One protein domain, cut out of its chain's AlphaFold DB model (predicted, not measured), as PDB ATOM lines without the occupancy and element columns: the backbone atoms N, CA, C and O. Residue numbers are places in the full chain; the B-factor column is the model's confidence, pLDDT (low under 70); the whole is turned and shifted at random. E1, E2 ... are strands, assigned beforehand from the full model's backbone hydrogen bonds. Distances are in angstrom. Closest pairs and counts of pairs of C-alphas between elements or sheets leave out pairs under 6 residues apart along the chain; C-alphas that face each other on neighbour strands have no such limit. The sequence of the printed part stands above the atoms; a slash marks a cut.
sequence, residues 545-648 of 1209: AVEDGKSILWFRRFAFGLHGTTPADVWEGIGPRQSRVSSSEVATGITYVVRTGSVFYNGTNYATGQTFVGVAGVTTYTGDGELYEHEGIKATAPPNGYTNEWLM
ATOM      1  N   ALA A 545     -50.484 -16.844   6.704       98.12
ATOM      2  CA  ALA A 545     -49.881 -17.480   7.869       98.12
ATOM      3  C   ALA A 545     -50.907 -17.647   8.998       98.12
ATOM      4  O   ALA A 545     -51.947 -16.981   9.020       98.12
ATOM      5  N   VAL A 546     -50.587 -18.526   9.947       98.19
ATOM      6  CA  VAL A 546     -51.296 -18.645  11.226       98.19
ATOM      7  C   VAL A 546     -50.280 -18.576  12.350       98.19
ATOM      8  O   VAL A 546     -49.483 -19.500  12.533       98.19
ATOM      9  N   GLU A 547     -50.355 -17.496  13.119       96.44
ATOM     10  CA  GLU A 547     -49.492 -17.210  14.263       96.44
ATOM     11  C   GLU A 547     -50.380 -16.902  15.472       96.44
ATOM     12  O   GLU A 547     -51.367 -16.180  15.350       96.44
ATOM     13  N   ASP A 548     -50.076 -17.492  16.631       93.81
ATOM     14  CA  ASP A 548     -50.813 -17.276  17.889       93.81
ATOM     15  C   ASP A 548     -52.347 -17.425  17.779       93.81
ATOM     16  O   ASP A 548     -53.114 -16.741  18.455       93.81
ATOM     17  N   GLY A 549     -52.806 -18.343  16.919       94.12
ATOM     18  CA  GLY A 549     -54.233 -18.598  16.698       94.12
ATOM     19  C   GLY A 549     -54.952 -17.527  15.871       94.12
ATOM     20  O   GLY A 549     -56.180 -17.497  15.877       94.12
ATOM     21  N   LYS A 550     -54.215 -16.668  15.159       98.00
ATOM     22  CA  LYS A 550     -54.752 -15.627  14.275       98.00
ATOM     23  C   LYS A 550     -54.349 -15.875  12.834       98.00
ATOM     24  O   LYS A 550     -53.221 -16.282  12.559       98.00
ATOM     25  N   SER A 551     -55.267 -15.602  11.914       98.50
ATOM     26  CA  SER A 551     -54.964 -15.603  10.486       98.50
ATOM     27  C   SER A 551     -54.295 -14.289  10.089       98.50
ATOM     28  O   SER A 551     -54.747 -13.204  10.465       98.50
ATOM     29  N   ILE A 552     -53.231 -14.396   9.298       98.56
ATOM     30  CA  ILE A 552     -52.478 -13.264   8.766       98.56
ATOM     31  C   ILE A 552     -52.426 -13.390   7.246       98.56
ATOM     32  O   ILE A 552     -52.073 -14.442   6.713       98.56
ATOM     33  N   LEU A 553     -52.788 -12.320   6.547       98.25
ATOM     34  CA  LEU A 553     -52.890 -12.270   5.094       98.25
ATOM     35  C   LEU A 553     -52.041 -11.121   4.555       98.25
ATOM     36  O   LEU A 553     -51.955 -10.066   5.180       98.25
ATOM     37  N   TRP A 554     -51.450 -11.300   3.375       97.25
ATOM     38  CA  TRP A 554     -50.757 -10.220   2.678       97.25
ATOM     39  C   TRP A 554     -51.409  -9.943   1.343       97.25
ATOM     40  O   TRP A 554     -51.651 -10.863   0.553       97.25
ATOM     41  N   PHE A 555     -51.606  -8.658   1.082       96.31
ATOM     42  CA  PHE A 555     -52.166  -8.170  -0.164       96.31
ATOM     43  C   PHE A 555     -51.225  -7.175  -0.821       96.31
ATOM     44  O   PHE A 555     -50.580  -6.379  -0.142       96.31
ATOM     45  N   ARG A 556     -51.191  -7.178  -2.150       93.50
ATOM     46  CA  ARG A 556     -50.747  -6.017  -2.915       93.50
ATOM     47  C   ARG A 556     -51.687  -4.858  -2.615       93.50
ATOM     48  O   ARG A 556     -52.903  -5.035  -2.566       93.50
ATOM     49  N   ARG A 557     -51.109  -3.679  -2.404       90.94
ATOM     50  CA  ARG A 557     -51.863  -2.482  -2.028       90.94
ATOM     51  C   ARG A 557     -52.809  -2.001  -3.136       90.94
ATOM     52  O   ARG A 557     -53.933  -1.594  -2.860       90.94
ATOM     53  N   PHE A 558     -52.340  -2.040  -4.379       90.56
ATOM     54  CA  PHE A 558     -53.049  -1.463  -5.519       90.56
ATOM     55  C   PHE A 558     -53.835  -2.512  -6.302       90.56
ATOM     56  O   PHE A 558     -53.396  -3.660  -6.415       90.56
ATOM     57  N   ALA A 559     -54.959  -2.086  -6.876       88.50
ATOM     58  CA  ALA A 559     -55.826  -2.929  -7.687       88.50
ATOM     59  C   ALA A 559     -55.070  -3.537  -8.877       88.50
ATOM     60  O   ALA A 559     -54.204  -2.905  -9.503       88.50
ATOM     61  N   PHE A 560     -55.403  -4.782  -9.206       85.19
ATOM     62  CA  PHE A 560     -54.769  -5.527 -10.282       85.19
ATOM     63  C   PHE A 560     -54.825  -4.767 -11.616       85.19
ATOM     64  O   PHE A 560     -55.883  -4.349 -12.079       85.19
ATOM     65  N   GLY A 561     -53.661  -4.604 -12.252       78.31
ATOM     66  CA  GLY A 561     -53.521  -3.858 -13.507       78.31
ATOM     67  C   GLY A 561     -53.358  -2.338 -13.355       78.31
ATOM     68  O   GLY A 561     -53.021  -1.690 -14.340       78.31
ATOM     69  N   LEU A 562     -53.493  -1.774 -12.144       74.69
ATOM     70  CA  LEU A 562     -53.500  -0.323 -11.882       74.69
ATOM     71  C   LEU A 562     -52.448   0.113 -10.841       74.69
ATOM     72  O   LEU A 562     -52.746   0.810  -9.875       74.69
ATOM     73  N   HIS A 563     -51.188  -0.275 -11.057       63.03
ATOM     74  CA  HIS A 563     -50.022   0.096 -10.226       63.03
ATOM     75  C   HIS A 563     -49.161   1.219 -10.850       63.03
ATOM     76  O   HIS A 563     -48.024   1.441 -10.435       63.03
ATOM     77  N   GLY A 564     -49.668   1.860 -11.911       62.84
ATOM     78  CA  GLY A 564     -48.964   2.856 -12.726       62.84
ATOM     79  C   GLY A 564     -49.093   4.292 -12.206       62.84
ATOM     80  O   GLY A 564     -49.001   4.549 -11.014       62.84
ATOM     81  N   THR A 565     -49.283   5.252 -13.115       57.25
ATOM     82  CA  THR A 565     -49.276   6.698 -12.806       57.25
ATOM     83  C   THR A 565     -50.453   7.185 -11.959       57.25
ATOM     84  O   THR A 565     -50.294   8.191 -11.275       57.25
ATOM     85  N   THR A 566     -51.585   6.475 -11.977       65.75
ATOM     86  CA  THR A 566     -52.776   6.764 -11.158       65.75
ATOM     87  C   THR A 566     -53.129   5.501 -10.365       65.75
ATOM     88  O   THR A 566     -53.918   4.679 -10.837       65.75
ATOM     89  N   PRO A 567     -52.441   5.244  -9.238       75.62
ATOM     90  CA  PRO A 567     -52.574   3.986  -8.518       75.62
ATOM     91  C   PRO A 567     -53.919   3.895  -7.784       75.62
ATOM     92  O   PRO A 567     -54.259   4.758  -6.982       75.62
ATOM     93  N   ALA A 568     -54.669   2.820  -8.026       86.62
ATOM     94  CA  ALA A 568     -55.943   2.557  -7.359       86.62
ATOM     95  C   ALA A 568     -55.704   1.807  -6.033       86.62
ATOM     96  O   ALA A 568     -55.528   0.589  -6.036       86.62
ATOM     97  N   ASP A 569     -55.643   2.526  -4.907       89.81
ATOM     98  CA  ASP A 569     -55.357   1.955  -3.577       89.81
ATOM     99  C   ASP A 569     -56.591   1.267  -2.964       89.81
ATOM    100  O   ASP A 569     -57.493   1.921  -2.444       89.81
ATOM    101  N   VAL A 570     -56.605  -0.070  -2.979       92.38
ATOM    102  CA  VAL A 570     -57.692  -0.899  -2.418       92.38
ATOM    103  C   VAL A 570     -57.801  -0.723  -0.899       92.38
ATOM    104  O   VAL A 570     -58.876  -0.889  -0.321       92.38
ATOM    105  N   TRP A 571     -56.694  -0.361  -0.248       94.25
ATOM    106  CA  TRP A 571     -56.569  -0.242   1.204       94.25
ATOM    107  C   TRP A 571     -56.642   1.209   1.685       94.25
ATOM    108  O   TRP A 571     -56.384   1.480   2.860       94.25
ATOM    109  N   GLU A 572     -57.020   2.147   0.814       91.88
ATOM    110  CA  GLU A 572     -57.274   3.537   1.179       91.88
ATOM    111  C   GLU A 572     -58.369   3.617   2.254       91.88
ATOM    112  O   GLU A 572     -59.507   3.179   2.051       91.88
ATOM    113  N   GLY A 573     -58.014   4.198   3.403       90.88
ATOM    114  CA  GLY A 573     -58.907   4.306   4.552       90.88
ATOM    115  C   GLY A 573     -59.060   3.009   5.350       90.88
ATOM    116  O   GLY A 573     -59.911   2.966   6.227       90.88
ATOM    117  N   ILE A 574     -58.257   1.971   5.086       95.88
ATOM    118  CA  ILE A 574     -58.184   0.731   5.886       95.88
ATOM    119  C   ILE A 574     -56.751   0.510   6.381       95.88
ATOM    120  O   ILE A 574     -56.514   0.286   7.566       95.88
ATOM    121  N   GLY A 575     -55.792   0.556   5.454       94.31
ATOM    122  CA  GLY A 575     -54.368   0.449   5.727       94.31
ATOM    123  C   GLY A 575     -53.727   1.791   6.077       94.31
ATOM    124  O   GLY A 575     -54.368   2.839   5.980       94.31
ATOM    125  N   PRO A 576     -52.438   1.781   6.466       92.19
ATOM    126  CA  PRO A 576     -51.704   3.006   6.734       92.19
ATOM    127  C   PRO A 576     -51.684   3.884   5.485       92.19
ATOM    128  O   PRO A 576     -51.482   3.389   4.367       92.19
ATOM    129  N   ARG A 577     -51.852   5.194   5.668       89.12
ATOM    130  CA  ARG A 577     -51.874   6.147   4.553       89.12
ATOM    131  C   ARG A 577     -50.668   5.995   3.611       89.12
ATOM    132  O   ARG A 577     -49.545   5.719   4.045       89.12
ATOM    133  N   GLN A 578     -50.899   6.171   2.308       87.00
ATOM    134  CA  GLN A 578     -49.845   6.050   1.292       87.00
ATOM    135  C   GLN A 578     -48.883   7.237   1.335       87.00
ATOM    136  O   GLN A 578     -47.679   7.077   1.154       87.00
ATOM    137  N   SER A 579     -49.419   8.431   1.578       87.50
ATOM    138  CA  SER A 579     -48.671   9.678   1.553       87.50
ATOM    139  C   SER A 579     -47.809   9.861   2.804       87.50
ATOM    140  O   SER A 579     -48.185   9.522   3.932       87.50
ATOM    141  N   ARG A 580     -46.631  10.461   2.608       90.62
ATOM    142  CA  ARG A 580     -45.737  10.874   3.694       90.62
ATOM    143  C   ARG A 580     -46.469  11.792   4.683       90.62
ATOM    144  O   ARG A 580     -47.217  12.666   4.265       90.62
ATOM    145  N   VAL A 581     -46.182  11.627   5.976       90.56
ATOM    146  CA  VAL A 581     -46.558  12.525   7.085       90.56
ATOM    147  C   VAL A 581     -45.748  13.806   7.042       90.56
ATOM    148  O   VAL A 581     -44.523  13.790   7.203       90.56
ATOM    149  N   SER A 582     -46.436  14.925   6.806       90.12
ATOM    150  CA  SER A 582     -45.849  16.259   6.920       90.12
ATOM    151  C   SER A 582     -45.550  16.571   8.383       90.12
ATOM    152  O   SER A 582     -46.200  16.055   9.290       90.12
ATOM    153  N   SER A 583     -44.575  17.451   8.639       87.75
ATOM    154  CA  SER A 583     -44.190  17.787  10.018       87.75
ATOM    155  C   SER A 583     -45.378  18.247  10.857       87.75
ATOM    156  O   SER A 583     -45.494  17.788  11.978       87.75
ATOM    157  N   SER A 584     -46.284  19.054  10.302       84.81
ATOM    158  CA  SER A 584     -47.467  19.595  10.985       84.81
ATOM    159  C   SER A 584     -48.632  18.618  11.176       84.81
ATOM    160  O   SER A 584     -49.639  19.007  11.758       84.81
ATOM    161  N   GLU A 585     -48.531  17.388  10.676       86.69
ATOM    162  CA  GLU A 585     -49.628  16.406  10.655       86.69
ATOM    163  C   GLU A 585     -49.469  15.313  11.723       86.69
ATOM    164  O   GLU A 585     -50.170  14.300  11.692       86.69
ATOM    165  N   VAL A 586     -48.529  15.469  12.663       88.50
ATOM    166  CA  VAL A 586     -48.374  14.500  13.755       88.50
ATOM    167  C   VAL A 586     -49.545  14.648  14.725       88.50
ATOM    168  O   VAL A 586     -49.653  15.639  15.449       88.50
ATOM    169  N   ALA A 587     -50.404  13.635  14.749       88.12
ATOM    170  CA  ALA A 587     -51.610  13.568  15.555       88.12
ATOM    171  C   ALA A 587     -51.397  12.725  16.819       88.12
ATOM    172  O   ALA A 587     -50.633  11.759  16.844       88.12
ATOM    173  N   THR A 588     -52.100  13.098  17.887       89.19
ATOM    174  CA  THR A 588     -52.025  12.397  19.176       89.19
ATOM    175  C   THR A 588     -52.637  11.004  19.064       89.19
ATOM    176  O   THR A 588     -53.678  10.835  18.442       89.19
ATOM    177  N   GLY A 589     -51.998  10.000  19.669       87.12
ATOM    178  CA  GLY A 589     -52.505   8.624  19.691       87.12
ATOM    179  C   GLY A 589     -52.273   7.828  18.402       87.12
ATOM    180  O   GLY A 589     -52.488   6.620  18.396       87.12
ATOM    181  N   ILE A 590     -51.771   8.457  17.335       90.56
ATOM    182  CA  ILE A 590     -51.418   7.766  16.089       90.56
ATOM    183  C   ILE A 590     -49.993   7.219  16.177       90.56
ATOM    184  O   ILE A 590     -49.077   7.901  16.642       90.56
ATOM    185  N   THR A 591     -49.800   5.977  15.725       92.19
ATOM    186  CA  THR A 591     -48.478   5.341  15.675       92.19
ATOM    187  C   THR A 591     -47.824   5.587  14.322       92.19
ATOM    188  O   THR A 591     -48.388   5.263  13.277       92.19
ATOM    189  N   TYR A 592     -46.597   6.098  14.345       93.81
ATOM    190  CA  TYR A 592     -45.806   6.419  13.165       93.81
ATOM    191  C   TYR A 592     -44.545   5.563  13.072       93.81
ATOM    192  O   TYR A 592     -44.039   5.076  14.082       93.81
ATOM    193  N   VAL A 593     -44.012   5.421  11.857       93.69
ATOM    194  CA  VAL A 593     -42.747   4.744  11.548       93.69
ATOM    195  C   VAL A 593     -41.859   5.630  10.678       93.69
ATOM    196  O   VAL A 593     -42.319   6.250   9.715       93.69
ATOM    197  N   VAL A 594     -40.566   5.677  10.998       93.12
ATOM    198  CA  VAL A 594     -39.557   6.345  10.164       93.12
ATOM    199  C   VAL A 594     -39.121   5.378   9.066       93.12
ATOM    200  O   VAL A 594     -38.564   4.322   9.363       93.12
ATOM    201  N   ARG A 595     -39.365   5.703   7.792       89.62
ATOM    202  CA  ARG A 595     -38.989   4.823   6.663       89.62
ATOM    203  C   ARG A 595     -37.608   5.129   6.091       89.62
ATOM    204  O   ARG A 595     -36.938   4.224   5.600       89.62
ATOM    205  N   THR A 596     -37.167   6.377   6.173       90.88
ATOM    206  CA  THR A 596     -35.854   6.829   5.694       90.88
ATOM    207  C   THR A 596     -35.285   7.879   6.649       90.88
ATOM    208  O   THR A 596     -36.037   8.497   7.397       90.88
ATOM    209  N   GLY A 597     -33.962   8.081   6.641       92.88
ATOM    210  CA  GLY A 597     -33.287   9.120   7.432       92.88
ATOM    211  C   GLY A 597     -33.494   9.003   8.948       92.88
ATOM    212  O   GLY A 597     -33.473   7.910   9.519       92.88
ATOM    213  N   SER A 598     -33.646  10.152   9.611       93.94
ATOM    214  CA  SER A 598     -33.965  10.223  11.042       93.94
ATOM    215  C   SER A 598     -34.967  11.329  11.365       93.94
ATOM    216  O   SER A 598     -34.991  12.379  10.719       93.94
ATOM    217  N   VAL A 599     -35.796  11.086  12.380       95.81
ATOM    218  CA  VAL A 599     -36.826  12.010  12.861       95.81
ATOM    219  C   VAL A 599     -36.625  12.270  14.350       95.81
ATOM    220  O   VAL A 599     -36.726  11.362  15.170       95.81
ATOM    221  N   PHE A 600     -36.398  13.528  14.718       95.56
ATOM    222  CA  PHE A 600     -36.412  13.987  16.099       95.56
ATOM    223  C   PHE A 600     -37.822  14.434  16.493       95.56
ATOM    224  O   PHE A 600     -38.351  15.413  15.953       95.56
ATOM    225  N   TYR A 601     -38.409  13.723  17.454       96.06
ATOM    226  CA  TYR A 601     -39.761  13.941  17.953       96.06
ATOM    227  C   TYR A 601     -39.806  13.814  19.480       96.06
ATOM    228  O   TYR A 601     -39.214  12.904  20.058       96.06
ATOM    229  N   ASN A 602     -40.490  14.755  20.142       95.19
ATOM    230  CA  ASN A 602     -40.692  14.784  21.598       95.19
ATOM    231  C   ASN A 602     -39.426  14.467  22.435       95.19
ATOM    232  O   ASN A 602     -39.431  13.633  23.339       95.19
ATOM    233  N   GLY A 603     -38.298  15.102  22.100       93.88
ATOM    234  CA  GLY A 603     -37.036  14.936  22.831       93.88
ATOM    235  C   GLY A 603     -36.212  13.691  22.468       93.88
ATOM    236  O   GLY A 603     -35.114  13.535  23.002       93.88
ATOM    237  N   THR A 604     -36.692  12.837  21.559       96.19
ATOM    238  CA  THR A 604     -36.046  11.573  21.163       96.19
ATOM    239  C   THR A 604     -35.780  11.542  19.657       96.19
ATOM    240  O   THR A 604     -36.587  12.030  18.871       96.19
ATOM    241  N   ASN A 605     -34.641  10.980  19.236       96.31
ATOM    242  CA  ASN A 605     -34.342  10.760  17.817       96.31
ATOM    243  C   ASN A 605     -34.687   9.322  17.415       96.31
ATOM    244  O   ASN A 605     -34.149   8.384  18.006       96.31
ATOM    245  N   TYR A 606     -35.529   9.170  16.400       96.31
ATOM    246  CA  TYR A 606     -35.976   7.900  15.839       96.31
ATOM    247  C   TYR A 606     -35.291   7.663  14.489       96.31
ATOM    248  O   TYR A 606     -35.345   8.503  13.591       96.31
ATOM    249  N   ALA A 607     -34.613   6.527  14.355       95.44
ATOM    250  CA  ALA A 607     -33.965   6.088  13.122       95.44
ATOM    251  C   ALA A 607     -34.918   5.255  12.248       95.44
ATOM    252  O   ALA A 607     -35.960   4.800  12.718       95.44
ATOM    253  N   THR A 608     -34.530   5.002  10.995       93.62
ATOM    254  CA  THR A 608     -35.245   4.090  10.087       93.62
ATOM    255  C   THR A 608     -35.667   2.782  10.768       93.62
ATOM    256  O   THR A 608     -34.854   2.106  11.399       93.62
ATOM    257  N   GLY A 609     -36.938   2.417  10.605       88.88
ATOM    258  CA  GLY A 609     -37.567   1.226  11.174       88.88
ATOM    259  C   GLY A 609     -38.081   1.401  12.603       88.88
ATOM    260  O   GLY A 609     -38.812   0.539  13.084       88.88
ATOM    261  N   GLN A 610     -37.739   2.495  13.290       94.31
ATOM    262  CA  GLN A 610     -38.263   2.772  14.625       94.31
ATOM    263  C   GLN A 610     -39.634   3.448  14.556       94.31
ATOM    264  O   GLN A 610     -39.920   4.230  13.645       94.31
ATOM    265  N   THR A 611     -40.462   3.150  15.555       94.75
ATOM    266  CA  THR A 611     -41.818   3.677  15.692       94.75
ATOM    267  C   THR A 611     -41.958   4.581  16.912       94.75
ATOM    268  O   THR A 611     -41.225   4.445  17.896       94.75
ATOM    269  N   PHE A 612     -42.933   5.486  16.871       94.31
ATOM    270  CA  PHE A 612     -43.371   6.269  18.026       94.31
ATOM    271  C   PHE A 612     -44.864   6.582  17.945       94.31
ATOM    272  O   PHE A 612     -45.447   6.540  16.867       94.31
ATOM    273  N   VAL A 613     -45.472   6.911  19.084       94.00
ATOM    274  CA  VAL A 613     -46.867   7.368  19.162       94.00
ATOM    275  C   VAL A 613     -46.875   8.884  19.310       94.00
ATOM    276  O   VAL A 613     -46.100   9.428  20.105       94.00
ATOM    277  N   GLY A 614     -47.722   9.572  18.549       91.88
ATOM    278  CA  GLY A 614     -47.899  11.013  18.685       91.88
ATOM    279  C   GLY A 614     -48.433  11.388  20.072       91.88
ATOM    280  O   GLY A 614     -49.333  10.742  20.611       91.88
ATOM    281  N   VAL A 615     -47.862  12.436  20.662       91.69
ATOM    282  CA  VAL A 615     -48.131  12.902  22.026       91.69
ATOM    283  C   VAL A 615     -48.906  14.217  21.996       91.69
ATOM    284  O   VAL A 615     -48.607  15.111  21.200       91.69
ATOM    285  N   ALA A 616     -49.863  14.351  22.918       85.31
ATOM    286  CA  ALA A 616     -50.660  15.559  23.101       85.31
ATOM    287  C   ALA A 616     -49.783  16.818  23.205       85.31
ATOM    288  O   ALA A 616     -48.831  16.872  23.986       85.31
ATOM    289  N   GLY A 617     -50.113  17.839  22.409       83.44
ATOM    290  CA  GLY A 617     -49.414  19.128  22.394       83.44
ATOM    291  C   GLY A 617     -48.095  19.166  21.608       83.44
ATOM    292  O   GLY A 617     -47.487  20.232  21.533       83.44
ATOM    293  N   VAL A 618     -47.652  18.059  20.996       89.00
ATOM    294  CA  VAL A 618     -46.449  18.014  20.143       89.00
ATOM    295  C   VAL A 618     -46.837  17.610  18.722       89.00
ATOM    296  O   VAL A 618     -46.847  16.431  18.375       89.00
ATOM    297  N   THR A 619     -47.132  18.605  17.887       85.31
ATOM    298  CA  THR A 619     -47.663  18.410  16.525       85.31
ATOM    299  C   THR A 619     -46.610  18.477  15.425       85.31
ATOM    300  O   THR A 619     -46.954  18.343  14.259       85.31
ATOM    301  N   THR A 620     -45.337  18.701  15.774       91.62
ATOM    302  CA  THR A 620     -44.244  18.867  14.804       91.62
ATOM    303  C   THR A 620     -43.065  17.951  15.076       91.62
ATOM    304  O   THR A 620     -42.682  17.753  16.231       91.62
ATOM    305  N   TYR A 621     -42.420  17.485  14.009       92.94
ATOM    306  CA  TYR A 621     -41.135  16.784  14.065       92.94
ATOM    307  C   TYR A 621     -40.056  17.506  13.241       92.94
ATOM    308  O   TYR A 621     -40.358  18.295  12.343       92.94
ATOM    309  N   THR A 622     -38.781  17.234  13.523       94.19
ATOM    310  CA  THR A 622     -37.642  17.760  12.738       94.19
ATOM    311  C   THR A 622     -36.732  16.626  12.277       94.19
ATOM    312  O   THR A 622     -36.757  15.554  12.869       94.19
ATOM    313  N   GLY A 623     -35.937  16.837  11.229       91.62
ATOM    314  CA  GLY A 623     -35.030  15.818  10.686       91.62
ATOM    315  C   GLY A 623     -35.111  15.711   9.166       91.62
ATOM    316  O   GLY A 623     -35.902  16.403   8.528       91.62
ATOM    317  N   ASP A 624     -34.263  14.860   8.596       91.19
ATOM    318  CA  ASP A 624     -34.221  14.543   7.164       91.19
ATOM    319  C   ASP A 624     -35.028  13.286   6.806       91.19
ATOM    320  O   ASP A 624     -35.121  12.930   5.633       91.19
ATOM    321  N   GLY A 625     -35.608  12.618   7.808       90.06
ATOM    322  CA  GLY A 625     -36.351  11.386   7.619       90.06
ATOM    323  C   GLY A 625     -37.783  11.556   7.118       90.06
ATOM    324  O   GLY A 625     -38.464  12.557   7.376       90.06
ATOM    325  N   GLU A 626     -38.258  10.529   6.420       92.81
ATOM    326  CA  GLU A 626     -39.644  10.418   5.977       92.81
ATOM    327  C   GLU A 626     -40.464   9.611   6.983       92.81
ATOM    328  O   GLU A 626     -40.123   8.477   7.341       92.81
ATOM    329  N   LEU A 627     -41.561  10.218   7.426       93.38
ATOM    330  CA  LEU A 627     -42.469   9.677   8.425       93.38
ATOM    331  C   LEU A 627     -43.737   9.161   7.741       93.38
ATOM    332  O   LEU A 627     -44.259   9.820   6.845       93.38
ATOM    333  N   TYR A 628     -44.232   8.004   8.165       93.25
ATOM    334  CA  TYR A 628     -45.476   7.405   7.677       93.25
ATOM    335  C   TYR A 628     -46.278   6.853   8.852       93.25
ATOM    336  O   TYR A 628     -45.707   6.557   9.904       93.25
ATOM    337  N   GLU A 629     -47.585   6.679   8.684       93.12
ATOM    338  CA  GLU A 629     -48.371   5.891   9.635       93.12
ATOM    339  C   GLU A 629     -47.878   4.440   9.644       93.12
ATOM    340  O   GLU A 629     -47.496   3.877   8.612       93.12
ATOM    341  N   HIS A 630     -47.831   3.850  10.836       92.00
ATOM    342  CA  HIS A 630     -47.416   2.462  11.023       92.00
ATOM    343  C   HIS A 630     -48.597   1.487  10.942       92.00
ATOM    344  O   HIS A 630     -48.431   0.379  10.441       92.00
ATOM    345  N   GLU A 631     -49.759   1.911  11.437       92.81
ATOM    346  CA  GLU A 631     -50.968   1.108  11.622       92.81
ATOM    347  C   GLU A 631     -52.154   1.808  10.952       92.81
ATOM    348  O   GLU A 631     -52.334   3.011  11.143       92.81
ATOM    349  N   GLY A 632     -52.933   1.065  10.164       93.94
ATOM    350  CA  GLY A 632     -54.131   1.572   9.492       93.94
ATOM    351  C   GLY A 632     -55.399   1.470  10.341       93.94
ATOM    352  O   GLY A 632     -56.277   2.334  10.256       93.94
ATOM    353  N   ILE A 633     -55.480   0.448  11.201       96.12
ATOM    354  CA  ILE A 633     -56.657   0.200  12.037       96.12
ATOM    355  C   ILE A 633     -56.596   1.033  13.314       96.12
ATOM    356  O   ILE A 633     -55.670   0.939  14.120       96.12
ATOM    357  N   LYS A 634     -57.643   1.831  13.528       94.06
ATOM    358  CA  LYS A 634     -57.830   2.648  14.733       94.06
ATOM    359  C   LYS A 634     -58.902   1.989  15.595       94.06
ATOM    360  O   LYS A 634     -60.068   2.353  15.495       94.06
ATOM    361  N   ALA A 635     -58.517   0.999  16.400       92.75
ATOM    362  CA  ALA A 635     -59.441   0.291  17.299       92.75
ATOM    363  C   ALA A 635     -59.906   1.164  18.482       92.75
ATOM    364  O   ALA A 635     -60.970   0.955  19.050       92.75
ATOM    365  N   THR A 636     -59.111   2.173  18.839       92.06
ATOM    366  CA  THR A 636     -59.502   3.251  19.749       92.06
ATOM    367  C   THR A 636     -59.487   4.556  18.971       92.06
ATOM    368  O   THR A 636     -58.524   4.835  18.250       92.06
ATOM    369  N   ALA A 637     -60.551   5.345  19.103       92.12
ATOM    370  CA  ALA A 637     -60.636   6.641  18.456       92.12
ATOM    371  C   ALA A 637     -59.509   7.553  18.979       92.12
ATOM    372  O   ALA A 637     -59.311   7.647  20.192       92.12
ATOM    373  N   PRO A 638     -58.732   8.206  18.101       89.81
ATOM    374  CA  PRO A 638     -57.808   9.245  18.533       89.81
ATOM    375  C   PRO A 638     -58.590  10.507  18.946       89.81
ATOM    376  O   PRO A 638     -59.723  10.686  18.495       89.81
ATOM    377  N   PRO A 639     -57.986  11.416  19.735       87.12
ATOM    378  CA  PRO A 639     -58.550  12.740  19.991       87.12
ATOM    379  C   PRO A 639     -59.015  13.435  18.700       87.12
ATOM    380  O   PRO A 639     -58.264  13.471  17.723       87.12
ATOM    381  N   ASN A 640     -60.230  13.990  18.715       85.19
ATOM    382  CA  ASN A 640     -60.929  14.604  17.579       85.19
ATOM    383  C   ASN A 640     -61.111  13.664  16.364       85.19
ATOM    384  O   ASN A 640     -61.121  14.096  15.212       85.19
ATOM    385  N   GLY A 641     -61.213  12.356  16.595       88.25
ATOM    386  CA  GLY A 641     -61.351  11.373  15.526       88.25
ATOM    387  C   GLY A 641     -62.313  10.246  15.862       88.25
ATOM    388  O   GLY A 641     -63.000  10.257  16.876       88.25
ATOM    389  N   TYR A 642     -62.350   9.261  14.977       92.12
ATOM    390  CA  TYR A 642     -63.214   8.094  15.084       92.12
ATOM    391  C   TYR A 642     -62.398   6.804  15.017       92.12
ATOM    392  O   TYR A 642     -61.275   6.793  14.493       92.12
ATOM    393  N   THR A 643     -62.976   5.704  15.507       95.44
ATOM    394  CA  THR A 643     -62.474   4.370  15.172       95.44
ATOM    395  C   THR A 643     -62.637   4.085  13.678       95.44
ATOM    396  O   THR A 643     -63.450   4.691  12.975       95.44
ATOM    397  N   ASN A 644     -61.823   3.163  13.174       95.69
ATOM    398  CA  ASN A 644     -61.877   2.700  11.792       95.69
ATOM    399  C   ASN A 644     -61.661   1.189  11.762       95.69
ATOM    400  O   ASN A 644     -60.549   0.707  11.537       95.69
ATOM    401  N   GLU A 645     -62.722   0.460  12.081       97.75
ATOM    402  CA  GLU A 645     -62.721  -0.990  12.244       97.75
ATOM    403  C   GLU A 645     -63.445  -1.648  11.063       97.75
ATOM    404  O   GLU A 645     -64.376  -1.074  10.496       97.75
ATOM    405  N   TRP A 646     -63.008  -2.846  10.674       98.44
ATOM    406  CA  TRP A 646     -63.454  -3.512   9.449       98.44
ATOM    407  C   TRP A 646     -63.626  -5.011   9.660       98.44
ATOM    408  O   TRP A 646     -62.860  -5.628  10.397       98.44
ATOM    409  N   LEU A 647     -64.598  -5.591   8.967       98.38
ATOM    410  CA  LEU A 647     -64.812  -7.030   8.844       98.38
ATOM    411  C   LEU A 647     -64.270  -7.527   7.504       98.38
ATOM    412  O   LEU A 647     -64.383  -6.818   6.504       98.38
ATOM    413  N   MET A 648     -63.716  -8.741   7.482       98.12
ATOM    414  CA  MET A 648     -63.262  -9.423   6.271       98.12
ATOM    415  C   MET A 648     -64.011 -10.743   6.076       98.12
ATOM    416  O   MET A 648     -63.883 -11.665   6.882       98.12
TER     417      MET A 648
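AT A GLANCE: This is residues 545 to 648 of the 1209 residues of an uncharacterized protein of Desulfurellales bacterium (UniProt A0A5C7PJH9). In this domain of little regular structure, the short strands E3 to E7 gather in a head, where the hairpin E4 and E5 sits next to the antiparallel sheet E6, E3, E7. One long loop, residues 557 to 590, joins it to the distant hairpin E1 and E2, where residues 546 to 552 stick out. The printed part has 104 residues, 34 in eight named strands, E1 to E8 in order, with no named helix: all strand, only just compact, close to loose, radius of gyration of the C-alphas 15.4 A, spans 40 by 34 by 28 A.

HOW THE PARTS SIT: E1, residues 545 to 547, and E2, 550 to 556, form a hairpin; N 545 and O 552, 2.9 A apart, are within hydrogen-bond range, as are the pairs below. Antiparallel to E3, 591 to 596, are E6, 611 to 613, with N 592 and O 612 at 2.8 A, and E7, 626 to 629, with N 593 and O 628 at 2.8 A. E4, 598 to 601, and E5, 604 to 607, form a hairpin, N 599 and O 606 at 2.9 A. E8, 646 to 648, pairs with no named strand.

IN THESE COORDINATES: E1 begins at C-alpha 545 (-49.881, -17.480, 7.869); E8 ends at C-alpha 648 (-63.262, -9.423, 6.271). E2 is 20.1 A long from first to last C-alpha.

THE WHOLE: The printed part has no cut. Links E2 to E3, E6 to E7 and E7 to E8 are long. Residues 563 to 566 have pLDDT under 70.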